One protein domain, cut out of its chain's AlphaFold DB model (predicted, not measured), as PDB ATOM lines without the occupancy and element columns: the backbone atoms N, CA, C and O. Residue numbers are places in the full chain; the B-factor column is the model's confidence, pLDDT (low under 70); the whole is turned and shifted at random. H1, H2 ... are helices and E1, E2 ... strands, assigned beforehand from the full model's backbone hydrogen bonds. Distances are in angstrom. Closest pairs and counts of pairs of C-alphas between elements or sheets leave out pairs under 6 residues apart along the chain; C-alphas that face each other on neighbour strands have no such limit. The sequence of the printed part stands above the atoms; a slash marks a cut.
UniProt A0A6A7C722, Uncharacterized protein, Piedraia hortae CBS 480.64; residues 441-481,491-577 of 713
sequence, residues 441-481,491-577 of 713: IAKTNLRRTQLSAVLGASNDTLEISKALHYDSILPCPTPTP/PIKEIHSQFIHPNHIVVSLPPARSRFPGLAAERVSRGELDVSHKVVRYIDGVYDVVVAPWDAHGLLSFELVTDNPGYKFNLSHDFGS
ATOM      1  N   ILE A 441      91.376  82.800 144.017       91.25
ATOM      2  CA  ILE A 441      92.479  83.376 144.803       91.25
ATOM      3  C   ILE A 441      93.529  82.303 145.086       91.25
ATOM      4  O   ILE A 441      94.682  82.472 144.688       91.25
ATOM      5  N   ALA A 442      93.145  81.172 145.686       90.75
ATOM      6  CA  ALA A 442      94.059  80.057 145.937       90.75
ATOM      7  C   ALA A 442      94.781  79.584 144.658       90.75
ATOM      8  O   ALA A 442      95.992  79.352 144.679       90.75
ATOM      9  N   LYS A 443      94.076  79.510 143.520       90.12
ATOM     10  CA  LYS A 443      94.662  79.151 142.216       90.12
ATOM     11  C   LYS A 443      95.656  80.204 141.705       90.12
ATOM     12  O   LYS A 443      96.686  79.840 141.140       90.12
ATOM     13  N   THR A 444      95.370  81.491 141.894       92.50
ATOM     14  CA  THR A 444      96.264  82.585 141.474       92.50
ATOM     15  C   THR A 444      97.507  82.651 142.358       92.50
ATOM     16  O   THR A 444      98.617  82.719 141.835       92.50
ATOM     17  N   ASN A 445      97.347  82.515 143.676       93.12
ATOM     18  CA  ASN A 445      98.460  82.449 144.624       93.12
ATOM     19  C   ASN A 445      99.373  81.248 144.342       93.12
ATOM     20  O   ASN A 445     100.587  81.421 144.264       93.12
ATOM     21  N   LEU A 446      98.808  80.068 144.061       93.94
ATOM     22  CA  LEU A 446      99.591  78.902 143.642       93.94
ATOM     23  C   LEU A 446     100.397  79.173 142.358       93.94
ATOM     24  O   LEU A 446     101.579  78.839 142.311       93.94
ATOM     25  N   ARG A 447      99.807  79.827 141.342       94.12
ATOM     26  CA  ARG A 447     100.541  80.230 140.123       94.12
ATOM     27  C   ARG A 447     101.655  81.234 140.420       94.12
ATOM     28  O   ARG A 447     102.724  81.106 139.837       94.12
ATOM     29  N   ARG A 448     101.446  82.194 141.330       95.88
ATOM     30  CA  ARG A 448     102.487  83.152 141.754       95.88
ATOM     31  C   ARG A 448     103.676  82.425 142.390       95.88
ATOM     32  O   ARG A 448     104.809  82.675 141.991       95.88
ATOM     33  N   THR A 449     103.424  81.478 143.298       96.00
ATOM     34  CA  THR A 449     104.467  80.642 143.923       96.00
ATOM     35  C   THR A 449     105.174  79.730 142.915       96.00
ATOM     36  O   THR A 449     106.384  79.551 142.996       96.00
ATOM     37  N   GLN A 450     104.453  79.167 141.941       95.81
ATOM     38  CA  GLN A 450     105.062  78.371 140.869       95.81
ATOM     39  C   GLN A 450     105.941  79.231 139.948       95.81
ATOM     40  O   GLN A 450     107.045  78.819 139.604       95.81
ATOM     41  N   LEU A 451     105.485  80.432 139.581       96.31
ATOM     42  CA  LEU A 451     106.228  81.356 138.725       96.31
ATOM     43  C   LEU A 451     107.514  81.848 139.405       96.31
ATOM     44  O   LEU A 451     108.571  81.823 138.779       96.31
ATOM     45  N   SER A 452     107.461  82.228 140.687       95.75
ATOM     46  CA  SER A 452     108.665  82.629 141.431       95.75
ATOM     47  C   SER A 452     109.635  81.463 141.660       95.75
ATOM     48  O   SER A 452     110.845  81.661 141.568       95.75
ATOM     49  N   ALA A 453     109.134  80.239 141.870       95.56
ATOM     50  CA  ALA A 453     109.975  79.045 141.963       95.56
ATOM     51  C   ALA A 453     110.696  78.724 140.640       95.56
ATOM     52  O   ALA A 453     111.890  78.441 140.657       95.56
ATOM     53  N   VAL A 454     110.007  78.809 139.493       95.62
ATOM     54  CA  VAL A 454     110.621  78.591 138.168       95.62
ATOM     55  C   VAL A 454     111.669  79.663 137.862       95.62
ATOM     56  O   VAL A 454     112.794  79.330 137.493       95.62
ATOM     57  N   LEU A 455     111.338  80.939 138.071       94.69
ATOM     58  CA  LEU A 455     112.249  82.059 137.810       94.69
ATOM     59  C   LEU A 455     113.459  82.095 138.758       94.69
ATOM     60  O   LEU A 455     114.518  82.586 138.372       94.69
ATOM     61  N   GLY A 456     113.313  81.576 139.982       92.38
ATOM     62  CA  GLY A 456     114.402  81.427 140.952       92.38
ATOM     63  C   GLY A 456     115.276  80.183 140.751       92.38
ATOM     64  O   GLY A 456     116.383  80.143 141.280       92.38
ATOM     65  N   ALA A 457     114.811  79.179 140.000       90.81
ATOM     66  CA  ALA A 457     115.548  77.937 139.743       90.81
ATOM     67  C   ALA A 457     116.492  78.007 138.526       90.81
ATOM     68  O   ALA A 457     117.322  77.117 138.345       90.81
ATOM     69  N   SER A 458     116.368  79.040 137.689       86.56
ATOM     70  CA  SER A 458     117.186  79.244 136.491       86.56
ATOM     71  C   SER A 458     118.084  80.476 136.655       86.56
ATOM     72  O   SER A 458     117.626  81.558 137.023       86.56
ATOM     73  N   ASN A 459     119.382  80.314 136.377       81.81
ATOM     74  CA  ASN A 459     120.368  81.392 136.508       81.81
ATOM     75  C   ASN A 459     120.092  82.532 135.516       81.81
ATOM     76  O   ASN A 459     120.130  83.701 135.893       81.81
ATOM     77  N   ASP A 460     119.741  82.182 134.279       79.00
ATOM     78  CA  ASP A 460     119.465  83.116 133.181       79.00
ATOM     79  C   ASP A 460     118.229  83.993 133.469       79.00
ATOM     80  O   ASP A 460     118.090  85.092 132.940       79.00
ATOM     81  N   THR A 461     117.335  83.537 134.355       84.19
ATOM     82  CA  THR A 461     116.107  84.246 134.753       84.19
ATOM     83  C   THR A 461     116.254  85.034 136.057       84.19
ATOM     84  O   THR A 461     115.285  85.630 136.530       84.19
ATOM     85  N   LEU A 462     117.452  85.087 136.651       87.25
ATOM     86  CA  LEU A 462     117.701  85.742 137.942       87.25
ATOM     87  C   LEU A 462     117.607  87.280 137.885       87.25
ATOM     88  O   LEU A 462     117.538  87.932 138.927       87.25
ATOM     89  N   GLU A 463     117.639  87.893 136.704       86.69
ATOM     90  CA  GLU A 463     117.388  89.337 136.537       86.69
ATOM     91  C   GLU A 463     115.899  89.608 136.291       86.69
ATOM     92  O   GLU A 463     115.296  90.439 136.974       86.69
ATOM     93  N   ILE A 464     115.280  88.789 135.436       89.00
ATOM     94  CA  ILE A 464     113.834  88.744 135.182       89.00
ATOM     95  C   ILE A 464     113.059  88.597 136.499       89.00
ATOM     96  O   ILE A 464     112.129  89.358 136.751       89.00
ATOM     97  N   SER A 465     113.483  87.699 137.395       91.38
ATOM     98  CA  SER A 465     112.824  87.440 138.687       91.38
ATOM     99  C   SER A 465     112.802  88.632 139.656       91.38
ATOM    100  O   SER A 465     111.992  88.628 140.587       91.38
ATOM    101  N   LYS A 466     113.666  89.638 139.437       93.12
ATOM    102  CA  LYS A 466     113.758  90.889 140.217       93.12
ATOM    103  C   LYS A 466     112.980  92.041 139.575       93.12
ATOM    104  O   LYS A 466     112.483  92.901 140.294       93.12
ATOM    105  N   ALA A 467     112.916  92.078 138.243       93.06
ATOM    106  CA  ALA A 467     112.194  93.100 137.480       93.06
ATOM    107  C   ALA A 467     110.695  92.778 137.320       93.06
ATOM    108  O   ALA A 467     109.868  93.685 137.188       93.06
ATOM    109  N   LEU A 468     110.333  91.494 137.339       95.31
ATOM    110  CA  LEU A 468     108.959  91.025 137.211       95.31
ATOM    111  C   LEU A 468     108.128  91.380 138.453       95.31
ATOM    112  O   LEU A 468     108.395  90.925 139.566       95.31
ATOM    113  N   HIS A 469     107.055  92.134 138.243       96.69
ATOM    114  CA  HIS A 469     106.070  92.458 139.258       96.69
ATOM    115  C   HIS A 469     104.926  91.439 139.185       96.69
ATOM    116  O   HIS A 469     103.987  91.589 138.400       96.69
ATOM    117  N   TYR A 470     105.022  90.379 139.994       95.56
ATOM    118  CA  TYR A 470     104.114  89.220 139.984       95.56
ATOM    119  C   TYR A 470     102.624  89.594 140.049       95.56
ATOM    120  O   TYR A 470     101.808  88.943 139.396       95.56
ATOM    121  N   ASP A 471     102.264  90.658 140.771       95.44
ATOM    122  CA  ASP A 471     100.893  91.169 140.859       95.44
ATOM    123  C   ASP A 471     100.366  91.797 139.557       95.44
ATOM    124  O   ASP A 471      99.155  91.831 139.367       95.44
ATOM    125  N   SER A 472     101.229  92.238 138.634       95.44
ATOM    126  CA  SER A 472     100.798  92.756 137.321       95.44
ATOM    127  C   SER A 472     100.496  91.641 136.317       95.44
ATOM    128  O   SER A 472      99.530  91.733 135.569       95.44
ATOM    129  N   ILE A 473     101.287  90.563 136.328       96.38
ATOM    130  CA  ILE A 473     101.150  89.400 135.433       96.38
ATOM    131  C   ILE A 473     100.106  88.401 135.949       96.38
ATOM    132  O   ILE A 473      99.421  87.737 135.169       96.38
ATOM    133  N   LEU A 474      99.956  88.283 137.267       96.19
ATOM    134  CA  LEU A 474      98.985  87.409 137.924       96.19
ATOM    135  C   LEU A 474      98.146  88.220 138.926       96.19
ATOM    136  O   LEU A 474      98.257  87.965 140.129       96.19
ATOM    137  N   PRO A 475      97.337  89.203 138.483       96.00
ATOM    138  CA  PRO A 475      96.572  90.065 139.384       96.00
ATOM    139  C   PRO A 475      95.580  89.282 140.239       96.00
ATOM    140  O   PRO A 475      95.092  88.222 139.850       96.00
ATOM    141  N   CYS A 476      95.283  89.804 141.430       93.69
ATOM    142  CA  CYS A 476      94.279  89.211 142.305       93.69
ATOM    143  C   CYS A 476      92.903  89.215 141.608       93.69
ATOM    144  O   CYS A 476      92.462  90.275 141.162       93.69
ATOM    145  N   PRO A 477      92.206  88.066 141.531       93.50
ATOM    146  CA  PRO A 477      90.844  87.984 141.013       93.50
ATOM    147  C   PRO A 477      89.899  89.006 141.655       93.50
ATOM    148  O   PRO A 477      89.841  89.120 142.879       93.50
ATOM    149  N   THR A 478      89.123  89.720 140.840       93.25
ATOM    150  CA  THR A 478      88.215  90.765 141.328       93.25
ATOM    151  C   THR A 478      87.080  90.161 142.170       93.25
ATOM    152  O   THR A 478      86.434  89.206 141.715       93.25
ATOM    153  N   PRO A 479      86.785  90.694 143.374       93.50
ATOM    154  CA  PRO A 479      85.597  90.308 144.127       93.50
ATOM    155  C   PRO A 479      84.332  90.726 143.369       93.50
ATOM    156  O   PRO A 479      84.147  91.895 143.043       93.50
ATOM    157  N   THR A 480      83.436  89.773 143.121       91.69
ATOM    158  CA  THR A 480      82.119  90.019 142.520       91.69
ATOM    159  C   THR A 480      81.020  89.444 143.421       91.69
ATOM    160  O   THR A 480      81.058  88.251 143.735       91.69
ATOM    161  N   PRO A 481      80.054  90.250 143.897       90.88
ATOM    162  CA  PRO A 481      78.957  89.732 144.705       90.88
ATOM    163  C   PRO A 481      78.052  88.849 143.840       90.88
ATOM    164  O   PRO A 481      77.643  89.245 142.749       90.88
ATOM    165  N   PRO A 491      87.000  84.873 137.478       85.75
ATOM    166  CA  PRO A 491      88.235  84.463 136.821       85.75
ATOM    167  C   PRO A 491      88.777  85.618 135.973       85.75
ATOM    168  O   PRO A 491      88.012  86.296 135.287       85.75
ATOM    169  N   ILE A 492      90.098  85.804 135.999       89.44
ATOM    170  CA  ILE A 492      90.810  86.769 135.154       89.44
ATOM    171  C   ILE A 492      90.484  86.458 133.685       89.44
ATOM    172  O   ILE A 492      90.675  85.324 133.241       89.44
ATOM    173  N   LYS A 493      89.954  87.443 132.951       90.56
ATOM    174  CA  LYS A 493      89.594  87.329 131.522       90.56
ATOM    175  C   LYS A 493      90.553  88.071 130.596       90.56
ATOM    176  O   LYS A 493      90.558  87.805 129.401       90.56
ATOM    177  N   GLU A 494      91.302  89.016 131.143       93.19
ATOM    178  CA  GLU A 494      92.223  89.867 130.403       93.19
ATOM    179  C   GLU A 494      93.584  89.182 130.238       93.19
ATOM    180  O   GLU A 494      93.924  88.233 130.949       93.19
ATOM    181  N   ILE A 495      94.337  89.653 129.247       93.88
ATOM    182  CA  ILE A 495      95.719  89.246 129.005       93.88
ATOM    183  C   ILE A 495      96.600  90.307 129.642       93.88
ATOM    184  O   ILE A 495      96.466  91.491 129.335       93.88
ATOM    185  N   HIS A 496      97.496  89.882 130.525       96.12
ATOM    186  CA  HIS A 496      98.391  90.786 131.233       96.12
ATOM    187  C   HIS A 496      99.810  90.615 130.709       96.12
ATOM    188  O   HIS A 496     100.303  89.493 130.606       96.12
ATOM    189  N   SER A 497     100.475  91.720 130.386       96.56
ATOM    190  CA  SER A 497     101.841  91.720 129.866       96.56
ATOM    191  C   SER A 497     102.706  92.748 130.579       96.56
ATOM    192  O   SER A 497     102.268  93.876 130.798       96.56
ATOM    193  N   GLN A 498     103.947  92.377 130.874       96.88
ATOM    194  CA  GLN A 498     104.954  93.244 131.465       96.88
ATOM    195  C   GLN A 498     106.228  93.144 130.627       96.88
ATOM    196  O   GLN A 498     106.807  92.069 130.465       96.88
ATOM    197  N   PHE A 499     106.664  94.290 130.114       94.69
ATOM    198  CA  PHE A 499     107.983  94.450 129.519       94.69
ATOM    199  C   PHE A 499     109.071  94.419 130.603       94.69
ATOM    200  O   PHE A 499     108.911  95.000 131.682       94.69
ATOM    201  N   ILE A 500     110.183  93.752 130.299       93.69
ATOM    202  CA  ILE A 500     111.369  93.652 131.143       93.69
ATOM    203  C   ILE A 500     112.597  93.989 130.285       93.69
ATOM    204  O   ILE A 500     112.850  93.371 129.249       93.69
ATOM    205  N   HIS A 501     113.377  94.976 130.729       87.31
ATOM    206  CA  HIS A 501     114.628  95.338 130.065       87.31
ATOM    207  C   HIS A 501     115.639  94.169 130.083       87.31
ATOM    208  O   HIS A 501     115.714  93.458 131.085       87.31
ATOM    209  N   PRO A 502     116.472  94.021 129.033       88.69
ATOM    210  CA  PRO A 502     116.514  94.882 127.849       88.69
ATOM    211  C   PRO A 502     115.525  94.474 126.741       88.69
ATOM    212  O   PRO A 502     115.105  95.339 125.983       88.69
ATOM    213  N   ASN A 503     115.150  93.195 126.650       95.31
ATOM    214  CA  ASN A 503     114.589  92.577 125.438       95.31
ATOM    215  C   ASN A 503     113.470  91.533 125.692       95.31
ATOM    216  O   ASN A 503     113.181  90.726 124.806       95.31
ATOM    217  N   HIS A 504     112.860  91.521 126.881       95.69
ATOM    218  CA  HIS A 504     111.875  90.513 127.303       95.69
ATOM    219  C   HIS A 504     110.454  91.087 127.399       95.69
ATOM    220  O   HIS A 504     110.258  92.200 127.894       95.69
ATOM    221  N   ILE A 505     109.441  90.305 127.015       97.06
ATOM    222  CA  ILE A 505     108.037  90.581 127.355       97.06
ATOM    223  C   ILE A 505     107.403  89.325 127.947       97.06
ATOM    224  O   ILE A 505     107.136  88.350 127.242       97.06
ATOM    225  N   VAL A 506     107.094  89.381 129.242       97.56
ATOM    226  CA  VAL A 506     106.353  88.325 129.935       97.56
ATOM    227  C   VAL A 506     104.858  88.558 129.734       97.56
ATOM    228  O   VAL A 506     104.356  89.649 130.003       97.56
ATOM    229  N   VAL A 507     104.141  87.533 129.277       97.19
ATOM    230  CA  VAL A 507     102.706  87.565 128.972       97.19
ATOM    231  C   VAL A 507     101.983  86.436 129.707       97.19
ATOM    232  O   VAL A 507     102.348  85.263 129.614       97.19
ATOM    233  N   SER A 508     100.924  86.788 130.429       96.56
ATOM    234  CA  SER A 508     100.039  85.885 131.162       96.56
ATOM    235  C   SER A 508      98.677  85.822 130.491       96.56
ATOM    236  O   SER A 508      98.025  86.841 130.259       96.56
ATOM    237  N   LEU A 509      98.266  84.597 130.169       94.62
ATOM    238  CA  LEU A 509      97.042  84.306 129.437       94.62
ATOM    239  C   LEU A 509      95.932  83.855 130.400       94.62
ATOM    240  O   LEU A 509      96.199  83.078 131.331       94.62
ATOM    241  N   PRO A 510      94.681  84.294 130.182       91.44
ATOM    242  CA  PRO A 510      93.556  83.934 131.032       91.44
ATOM    243  C   PRO A 510      93.254  82.423 130.955       91.44
ATOM    244  O   PRO A 510      93.409  81.800 129.899       91.44
ATOM    245  N   PRO A 511      92.807  81.790 132.057       87.19
ATOM    246  CA  PRO A 511      92.439  80.376 132.068       87.19
ATOM    247  C   PRO A 511      91.214  80.096 131.185       87.19
ATOM    248  O   PRO A 511      90.093  80.521 131.472       87.19
ATOM    249  N   ALA A 512      91.405  79.274 130.159       83.00
ATOM    250  CA  ALA A 512      90.371  78.825 129.243       83.00
ATOM    251  C   ALA A 512      89.555  77.656 129.827       83.00
ATOM    252  O   ALA A 512      89.863  76.477 129.626       83.00
ATOM    253  N   ARG A 513      88.468  77.982 130.541       77.12
ATOM    254  CA  ARG A 513      87.571  77.027 131.229       77.12
ATOM    255  C   ARG A 513      88.315  76.158 132.257       77.12
ATOM    256  O   ARG A 513      88.342  76.491 133.437       77.12
ATOM    257  N   SER A 514      88.905  75.045 131.819       68.31
ATOM    258  CA  SER A 514      89.567  74.029 132.649       68.31
ATOM    259  C   SER A 514      91.074  73.893 132.405       68.31
ATOM    260  O   SER A 514      91.751  73.258 133.214       68.31
ATOM    261  N   ARG A 515      91.619  74.491 131.339       81.56
ATOM    262  CA  ARG A 515      93.055  74.467 131.007       81.56
ATOM    263  C   ARG A 515      93.570  75.884 130.766       81.56
ATOM    264  O   ARG A 515      92.786  76.811 130.591       81.56
ATOM    265  N   PHE A 516      94.884  76.061 130.791       84.06
ATOM    266  CA  PHE A 516      95.493  77.263 130.227       84.06
ATOM    267  C   PHE A 516      95.751  77.031 128.738       84.06
ATOM    268  O   PHE A 516      96.152  75.917 128.390       84.06
ATOM    269  N   PRO A 517      95.517  78.036 127.882       85.88
ATOM    270  CA  PRO A 517      95.784  77.902 126.459       85.88
ATOM    271  C   PRO A 517      97.277  77.660 126.190       85.88
ATOM    272  O   PRO A 517      98.154  78.291 126.804       85.88
ATOM    273  N   GLY A 518      97.563  76.749 125.262       90.12
ATOM    274  CA  GLY A 518      98.850  76.678 124.582       90.12
ATOM    275  C   GLY A 518      99.028  77.882 123.658       90.12
ATOM    276  O   GLY A 518      98.050  78.516 123.264       90.12
ATOM    277  N   LEU A 519     100.271  78.197 123.300       93.44
ATOM    278  CA  LEU A 519     100.539  79.058 122.152       93.44
ATOM    279  C   LEU A 519     100.510  78.176 120.894       93.44
ATOM    280  O   LEU A 519     101.115  77.105 120.889       93.44
ATOM    281  N   ALA A 520      99.749  78.589 119.882       95.19
ATOM    282  CA  ALA A 520      99.587  77.877 118.614       95.19
ATOM    283  C   ALA A 520     100.394  78.520 117.478       95.19
ATOM    284  O   ALA A 520     100.827  77.812 116.571       95.19
ATOM    285  N   ALA A 521     100.566  79.843 117.525       95.94
ATOM    286  CA  ALA A 521     101.472  80.582 116.659       95.94
ATOM    287  C   ALA A 521     101.898  81.905 117.310       95.94
ATOM    288  O   ALA A 521     101.133  82.540 118.044       95.94
ATOM    289  N   GLU A 522     103.099  82.344 116.958       96.56
ATOM    290  CA  GLU A 522     103.720  83.585 117.389       96.56
ATOM    291  C   GLU A 522     104.297  84.335 116.187       96.56
ATOM    292  O   GLU A 522     104.861  83.741 115.267       96.56
ATOM    293  N   ARG A 523     104.157  85.661 116.192       97.56
ATOM    294  CA  ARG A 523     104.790  86.553 115.225       97.56
ATOM    295  C   ARG A 523     105.178  87.853 115.917       97.56
ATOM    296  O   ARG A 523     104.319  88.590 116.396       97.56
ATOM    297  N   VAL A 524     106.472  88.155 115.925       97.94
ATOM    298  CA  VAL A 524     106.990  89.471 116.317       97.94
ATOM    299  C   VAL A 524     107.437  90.187 115.050       97.94
ATOM    300  O   VAL A 524     108.221  89.624 114.287       97.94
ATOM    301  N   SER A 525     106.941  91.400 114.812       97.81
ATOM    302  CA  SER A 525     107.299  92.205 113.640       97.81
ATOM    303  C   SER A 525     107.557  93.673 113.991       97.81
ATOM    304  O   SER A 525     107.073  94.198 114.995       97.81
ATOM    305  N   ARG A 526     108.324  94.360 113.142       96.94
ATOM    306  CA  ARG A 526     108.553  95.810 113.164       96.94
ATOM    307  C   ARG A 526     107.953  96.399 111.893       96.94
ATOM    308  O   ARG A 526     108.602  96.446 110.849       96.94
ATOM    309  N   GLY A 527     106.676  96.770 111.970       95.50
ATOM    310  CA  GLY A 527     105.862  96.977 110.772       95.50
ATOM    311  C   GLY A 527     105.697  95.652 110.022       95.50
ATOM    312  O   GLY A 527     105.210  94.678 110.594       95.50
ATOM    313  N   GLU A 528     106.131  95.614 108.764       95.44
ATOM    314  CA  GLU A 528     106.046  94.429 107.897       95.44
ATOM    315  C   GLU A 528     107.201  93.430 108.091       95.44
ATOM    316  O   GLU A 528     107.054  92.260 107.742       95.44
ATOM    317  N   LEU A 529     108.334  93.869 108.654       97.19
ATOM    318  CA  LEU A 529     109.530  93.038 108.832       97.19
ATOM    319  C   LEU A 529     109.394  92.124 110.050       97.19
ATOM    320  O   LEU A 529     109.255  92.616 111.170       97.19
ATOM    321  N   ASP A 530     109.500  90.813 109.850       97.69
ATOM    322  CA  ASP A 530     109.525  89.841 110.946       97.69
ATOM    323  C   ASP A 530     110.854  89.870 111.711       97.69
ATOM    324  O   ASP A 530     111.918  90.155 111.158       97.69
ATOM    325  N   VAL A 531     110.774  89.600 113.012       97.31
ATOM    326  CA  VAL A 531     111.844  89.842 113.984       97.31
ATOM    327  C   VAL A 531     112.271  88.543 114.665       97.31
ATOM    328  O   VAL A 531     111.435  87.734 115.076       97.31
ATOM    329  N   SER A 532     113.583  88.356 114.834       97.44
ATOM    330  CA  SER A 532     114.141  87.194 115.530       97.44
ATOM    331  C   SER A 532     113.747  87.198 117.011       97.44
ATOM    332  O   SER A 532     114.054  88.137 117.752       97.44
ATOM    333  N   HIS A 533     113.055  86.147 117.450       97.75
ATOM    334  CA  HIS A 533     112.562  85.999 118.816       97.75
ATOM    335  C   HIS A 533     112.524  84.525 119.247       97.75
ATOM    336  O   HIS A 533     112.612  83.609 118.429       97.75
ATOM    337  N   LYS A 534     112.398  84.296 120.555       97.38
ATOM    338  CA  LYS A 534     112.288  82.980 121.190       97.38
ATOM    339  C   LYS A 534     111.219  83.036 122.275       97.38
ATOM    340  O   LYS A 534     111.342  83.825 123.209       97.38
ATOM    341  N   VAL A 535     110.218  82.163 122.199       97.12
ATOM    342  CA  VAL A 535     109.218  82.012 123.266       97.12
ATOM    343  C   VAL A 535     109.685  80.971 124.289       97.12
ATOM    344  O   VAL A 535     110.141  79.883 123.934       97.12
ATOM    345  N   VAL A 536     109.557  81.289 125.577       96.19
ATOM    346  CA  VAL A 536     109.799  80.378 126.706       96.19
ATOM    347  C   VAL A 536     108.538  80.309 127.567       96.19
ATOM    348  O   VAL A 536     107.964  81.332 127.917       96.19
ATOM    349  N   ARG A 537     108.082  79.107 127.933       96.56
ATOM    350  CA  ARG A 537     106.943  78.913 128.847       96.56
ATOM    351  C   ARG A 537     107.461  78.708 130.268       96.56
ATOM    352  O   ARG A 537     108.096  77.689 130.527       96.56
ATOM    353  N   TYR A 538     107.165  79.632 131.183       95.56
ATOM    354  CA  TYR A 538     107.542  79.484 132.596       95.56
ATOM    355  C   TYR A 538     106.572  78.576 133.348       95.56
ATOM    356  O   TYR A 538     106.989  77.630 134.011       95.56
ATOM    357  N   ILE A 539     105.269  78.834 133.223       95.56
ATOM    358  CA  ILE A 539     104.206  78.000 133.798       95.56
ATOM    359  C   ILE A 539     103.025  77.920 132.828       95.56
ATOM    360  O   ILE A 539     102.976  78.610 131.811       95.56
ATOM    361  N   ASP A 540     102.036  77.089 133.148       93.06
ATOM    362  CA  ASP A 540     100.766  77.035 132.426       93.06
ATOM    363  C   ASP A 540     100.137  78.431 132.294       93.06
ATOM    364  O   ASP A 540      99.749  79.058 133.286       93.06
ATOM    365  N   GLY A 541     100.052  78.922 131.054       93.56
ATOM    366  CA  GLY A 541      99.514  80.240 130.728       93.56
ATOM    367  C   GLY A 541     100.395  81.427 131.134       93.56
ATOM    368  O   GLY A 541      99.837  82.504 131.317       93.56
ATOM    369  N   VAL A 542     101.709  81.257 131.327       96.62
ATOM    370  CA  VAL A 542     102.670  82.377 131.395       96.62
ATOM    371  C   VAL A 542     103.868  82.079 130.499       96.62
ATOM    372  O   VAL A 542     104.565  81.075 130.683       96.62
ATOM    373  N   TYR A 543     104.098  82.977 129.550       97.25
ATOM    374  CA  TYR A 543     105.122  82.897 128.517       97.25
ATOM    375  C   TYR A 543     106.030  84.128 128.590       97.25
ATOM    376  O   TYR A 543     105.611  85.177 129.069       97.25
ATOM    377  N   ASP A 544     107.253  84.005 128.103       97.31
ATOM    378  CA  ASP A 544     108.218  85.086 127.927       97.31
ATOM    379  C   ASP A 544     108.657  85.099 126.468       97.31
ATOM    380  O   ASP A 544     109.121  84.080 125.947       97.31
ATOM    381  N   VAL A 545     108.449  86.230 125.803       97.44
ATOM    382  CA  VAL A 545     108.860  86.453 124.422       97.44
ATOM    383  C   VAL A 545     110.168  87.231 124.454       97.44
ATOM    384  O   VAL A 545     110.188  88.445 124.656       97.44
ATOM    385  N   VAL A 546     111.265  86.505 124.260       97.06
ATOM    386  CA  VAL A 546     112.622  87.051 124.249       97.06
ATOM    387  C   VAL A 546     112.951  87.491 122.828       97.06
ATOM    388  O   VAL A 546     113.120  86.652 121.942       97.06
ATOM    389  N   VAL A 547     113.038  88.796 122.588       97.38
ATOM    390  CA  VAL A 547     113.462  89.349 121.291       97.38
ATOM    391  C   VAL A 547     114.989  89.304 121.202       97.38
ATOM    392  O   VAL A 547     115.674  89.474 122.211       97.38
ATOM    393  N   ALA A 548     115.566  89.079 120.023       95.81
ATOM    394  CA  ALA A 548     117.019  89.117 119.873       95.81
ATOM    395  C   ALA A 548     117.578  90.527 120.200       95.81
ATOM    396  O   ALA A 548     117.015  91.516 119.726       95.81
ATOM    397  N   PRO A 549     118.679  90.676 120.972       92.06
ATOM    398  CA  PRO A 549     119.110  91.987 121.485       92.06
ATOM    399  C   PRO A 549     119.386  93.048 120.410       92.06
ATOM    400  O   PRO A 549     119.059  94.217 120.591       92.06
ATOM    401  N   TRP A 550     119.933  92.646 119.259       92.38
ATOM    402  CA  TRP A 550     120.178  93.549 118.130       92.38
ATOM    403  C   TRP A 550     118.889  94.031 117.446       92.38
ATOM    404  O   TRP A 550     118.910  95.079 116.800       92.38
ATOM    405  N   ASP A 551     117.787  93.291 117.589       95.50
ATOM    406  CA  ASP A 551     116.482  93.561 116.983       95.50
ATOM    407  C   ASP A 551     115.491  94.243 117.930       95.50
ATOM    408  O   ASP A 551     114.564  94.888 117.445       95.50
ATOM    409  N   ALA A 552     115.689  94.136 119.246       94.19
ATOM    410  CA  ALA A 552     114.824  94.674 120.298       94.19
ATOM    411  C   ALA A 552     114.879  96.214 120.397       94.19
ATOM    412  O   ALA A 552     115.249  96.758 121.428       94.19
ATOM    413  N   HIS A 553     114.561  96.926 119.311       93.88
ATOM    414  CA  HIS A 553     114.588  98.387 119.217       93.88
ATOM    415  C   HIS A 553     113.456  98.937 118.333       93.88
ATOM    416  O   HIS A 553     113.111  98.356 117.295       93.88
ATOM    417  N   GLY A 554     112.929 100.099 118.718       95.50
ATOM    418  CA  GLY A 554     111.737 100.715 118.140       95.50
ATOM    419  C   GLY A 554     110.437 100.007 118.531       95.50
ATOM    420  O   GLY A 554     110.430  99.068 119.333       95.50
ATOM    421  N   LEU A 555     109.333 100.453 117.926       97.12
ATOM    422  CA  LEU A 555     108.005  99.866 118.095       97.12
ATOM    423  C   LEU A 555     107.934  98.474 117.451       97.12
ATOM    424  O   LEU A 555     107.909  98.345 116.224       97.12
ATOM    425  N   LEU A 556     107.871  97.445 118.293       97.75
ATOM    426  CA  LEU A 556     107.613  96.064 117.901       97.75
ATOM    427  C   LEU A 556     106.157  95.689 118.188       97.75
ATOM    428  O   LEU A 556     105.594  96.051 119.225       97.75
ATOM    429  N   SER A 557     105.572  94.925 117.273       98.06
ATOM    430  CA  SER A 557     104.240  94.336 117.369       98.06
ATOM    431  C   SER A 557     104.361  92.835 117.605       98.06
ATOM    432  O   SER A 557     105.116  92.152 116.920       98.06
ATOM    433  N   PHE A 558     103.598  92.324 118.564       97.81
ATOM    434  CA  PHE A 558     103.584  90.935 119.004       97.81
ATOM    435  C   PHE A 558     102.186  90.381 118.742       97.81
ATOM    436  O   PHE A 558     101.266  90.593 119.533       97.81
ATOM    437  N   GLU A 559     102.017  89.707 117.610       97.88
ATOM    438  CA  GLU A 559     100.829  88.918 117.311       97.88
ATOM    439  C   GLU A 559     101.009  87.520 117.908       97.88
ATOM    440  O   GLU A 559     101.948  86.791 117.584       97.88
ATOM    441  N   LEU A 560     100.104  87.153 118.808       96.69
ATOM    442  CA  LEU A 560     100.151  85.903 119.550       96.69
ATOM    443  C   LEU A 560      98.792  85.208 119.420       96.69
ATOM    444  O   LEU A 560      97.738  85.824 119.606       96.69
ATOM    445  N   VAL A 561      98.817  83.924 119.064       96.44
ATOM    446  CA  VAL A 561      97.623  83.118 118.788       96.44
ATOM    447  C   VAL A 561      97.649  81.863 119.651       96.44
ATOM    448  O   VAL A 561      98.642  81.140 119.674       96.44
ATOM    449  N   THR A 562      96.559  81.582 120.365       95.12
ATOM    450  CA  THR A 562      96.464  80.415 121.258       95.12
ATOM    451  C   THR A 562      95.825  79.187 120.628       95.12
ATOM    452  O   THR A 562      95.042  79.285 119.684       95.12
ATOM    453  N   ASP A 563      96.087  78.020 121.221       89.81
ATOM    454  CA  ASP A 563      95.211  76.863 121.068       89.81
ATOM    455  C   ASP A 563      94.013  76.920 122.037       89.81
ATOM    456  O   ASP A 563      94.070  77.502 123.121       89.81
ATOM    457  N   ASN A 564      92.902  76.318 121.599       82.00
ATOM    458  CA  ASN A 564      91.772  75.848 122.412       82.00
ATOM    459  C   ASN A 564      91.424  76.669 123.682       82.00
ATOM    460  O   ASN A 564      91.594  76.176 124.804       82.00
ATOM    461  N   PRO A 565      90.814  77.865 123.543       84.06
ATOM    462  CA  PRO A 565      90.283  78.475 122.325       84.06
ATOM    463  C   PRO A 565      91.333  79.251 121.524       84.06
ATOM    464  O   PRO A 565      92.292  79.785 122.073       84.06
ATOM    465  N   GLY A 566      91.073  79.394 120.223       87.00
ATOM    466  CA  GLY A 566      91.798  80.336 119.376       87.00
ATOM    467  C   GLY A 566      91.454  81.779 119.733       87.00
ATOM    468  O   GLY A 566      90.458  82.312 119.247       87.00
ATOM    469  N   TYR A 567      92.279  82.406 120.568       89.56
ATOM    470  CA  TYR A 567      92.337  83.853 120.716       89.56
ATOM    471  C   TYR A 567      93.562  84.356 119.961       89.56
ATOM    472  O   TYR A 567      94.664  83.852 120.164       89.56
ATOM    473  N   LYS A 568      93.366  85.367 119.115       94.19
ATOM    474  CA  LYS A 568      94.439  86.202 118.574       94.19
ATOM    475  C   LYS A 568      94.469  87.494 119.377       94.19
ATOM    476  O   LYS A 568      93.428  88.130 119.544       94.19
ATOM    477  N   PHE A 569      95.640  87.873 119.863       93.94
ATOM    478  CA  PHE A 569      95.861  89.122 120.579       93.94
ATOM    479  C   PHE A 569      97.142  89.776 120.084       93.94
ATOM    480  O   PHE A 569      98.147  89.113 119.831       93.94
ATOM    481  N   ASN A 570      97.074  91.096 119.945       96.50
ATOM    482  CA  ASN A 570      98.166  91.917 119.462       96.50
ATOM    483  C   ASN A 570      98.617  92.809 120.619       96.50
ATOM    484  O   ASN A 570      97.813  93.578 121.150       96.50
ATOM    485  N   LEU A 571      99.886  92.714 121.001       96.44
ATOM    486  CA  LEU A 571     100.537  93.639 121.930       96.44
ATOM    487  C   LEU A 571     101.528  94.498 121.138       96.44
ATOM    488  O   LEU A 571     102.076  94.041 120.137       96.44
ATOM    489  N   SER A 572     101.784  95.729 121.569       96.62
ATOM    490  CA  SER A 572     102.802  96.588 120.960       96.62
ATOM    491  C   SER A 572     103.662  97.244 122.033       96.62
ATOM    492  O   SER A 572     103.161  97.680 123.071       96.62
ATOM    493  N   HIS A 573     104.973  97.281 121.806       96.31
ATOM    494  CA  HIS A 573     105.927  97.865 122.741       96.31
ATOM    495  C   HIS A 573     107.064  98.565 121.998       96.31
ATOM    496  O   HIS A 573     107.659  97.985 121.091       96.31
ATOM    497  N   ASP A 574     107.363  99.805 122.384       95.69
ATOM    498  CA  ASP A 574     108.519 100.546 121.885       95.69
ATOM    499  C   ASP A 574     109.702 100.371 122.837       95.69
ATOM    500  O   ASP A 574     109.713 100.908 123.944       95.69
ATOM    501  N   PHE A 575     110.708  99.627 122.379       91.38
ATOM    502  CA  PHE A 575     111.953  99.388 123.113       91.38
ATOM    503  C   PHE A 575     112.893 100.613 123.103       91.38
ATOM    504  O   PHE A 575     113.972 100.580 123.698       91.38
ATOM    505  N   GLY A 576     112.505 101.703 122.434       91.06
ATOM    506  CA  GLY A 576     113.303 102.912 122.282       91.06
ATOM    507  C   GLY A 576     114.337 102.801 121.160       91.06
ATOM    508  O   GLY A 576     114.397 101.824 120.408       91.06
ATOM    509  N   SER A 577     115.163 103.837 121.000       85.50
ATOM    510  CA  SER A 577     116.112 103.879 119.886       85.50
ATOM    511  C   SER A 577     117.297 102.932 120.100       85.50
ATOM    512  O   SER A 577     117.845 102.813 121.198       85.50
TER     513      SER A 577
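Overview. This is residues 441 to 481 and 491 to 577 of the 713 residues of an uncharacterized protein of Piedraia hortae CBS 480.64 (UniProt A0A6A7C722). Two twisted antiparallel sheets lie face to face as a sandwich, E2 E3 E6 E5 against E4 E7 E8, their strands crossed at 36 degrees. Three helices sit outside it, by the four-strand sheet: the short H2 and H3 over its face away from E4 E7 E8, and the long H1 grazing it, mostly at E5. The strand E1 lies farthest from the mean of the C-alphas, 26.5 A. The printed part has 128 residues, with three named helices and then eight named strands along the chain, class mixed. It is compact, with a radius of gyration of the C-alphas of 14.7 A and spans of 45 by 33 by 23 A.

Along the chain. H1, residues 441 to 457, begins at C-alpha 441 (92.479, 83.376, 144.803) and is 24.2 A long. H2 is residues 464 to 467, H3 470 to 473, and E1 479 to 481. After the cut come E2, residues 496 to 500, and E3, 504 to 508, each 13.3 A. E4, residues 519 to 526, spans 20.6 A, E5, 533 to 539, 18.9 A, and E6, 542 to 547, 16.3 A. E7, residues 555 to 562, spans 22.8 A, and E8, 568 to 574, 20.4 A, ending at C-alpha 574 (108.519, 100.546, 121.885).

Arrangement. In the larger sheet, the hairpin E2 and E3 has N 498 and O 506 2.9 A apart, within hydrogen-bond range. E3 and E6 are antiparallel, N 507 to O 543 2.8 A, and the hairpin E5 and E6 has N 536 to O 544 at 2.8 A. In the other sheet, E4 and E7 are antiparallel, N 523 to O 559 2.8 A, and the hairpin E7 and E8 has N 558 to O 571 at 2.8 A. Between the sheets, the closest C-alphas of E4 and E5 are those of Val 524 and His 533, 7.0 A. H1 only grazes the larger sheet with residues 447 to 455; its closest C-alphas to E5 are Leu 451 and Ile 539, 6.3 A. H1 touches H2 with residues 452 to 456 alone, closest at the C-alphas of Leu 455 and Ser 465, 5.5 A. H2 and H3 are on the same face, at heights over the sheet of 9.5 A and 7.7 A. In H1 every O i to N i+4 pair is within hydrogen-bond range; H2 and H3 are too short for such a pair. E1 pairs with no named strand.

Size, cuts and confidence. The C-alphas farthest apart, of Pro 481 and Trp 550, are 49.2 A apart. Residues 482 to 490 are not printed, and C-alphas 481 and 491 are 13.3 A apart across the cut. Of the links printed whole, none is long. The mean pLDDT of the printed part is 93.2, with residue 514 under 70.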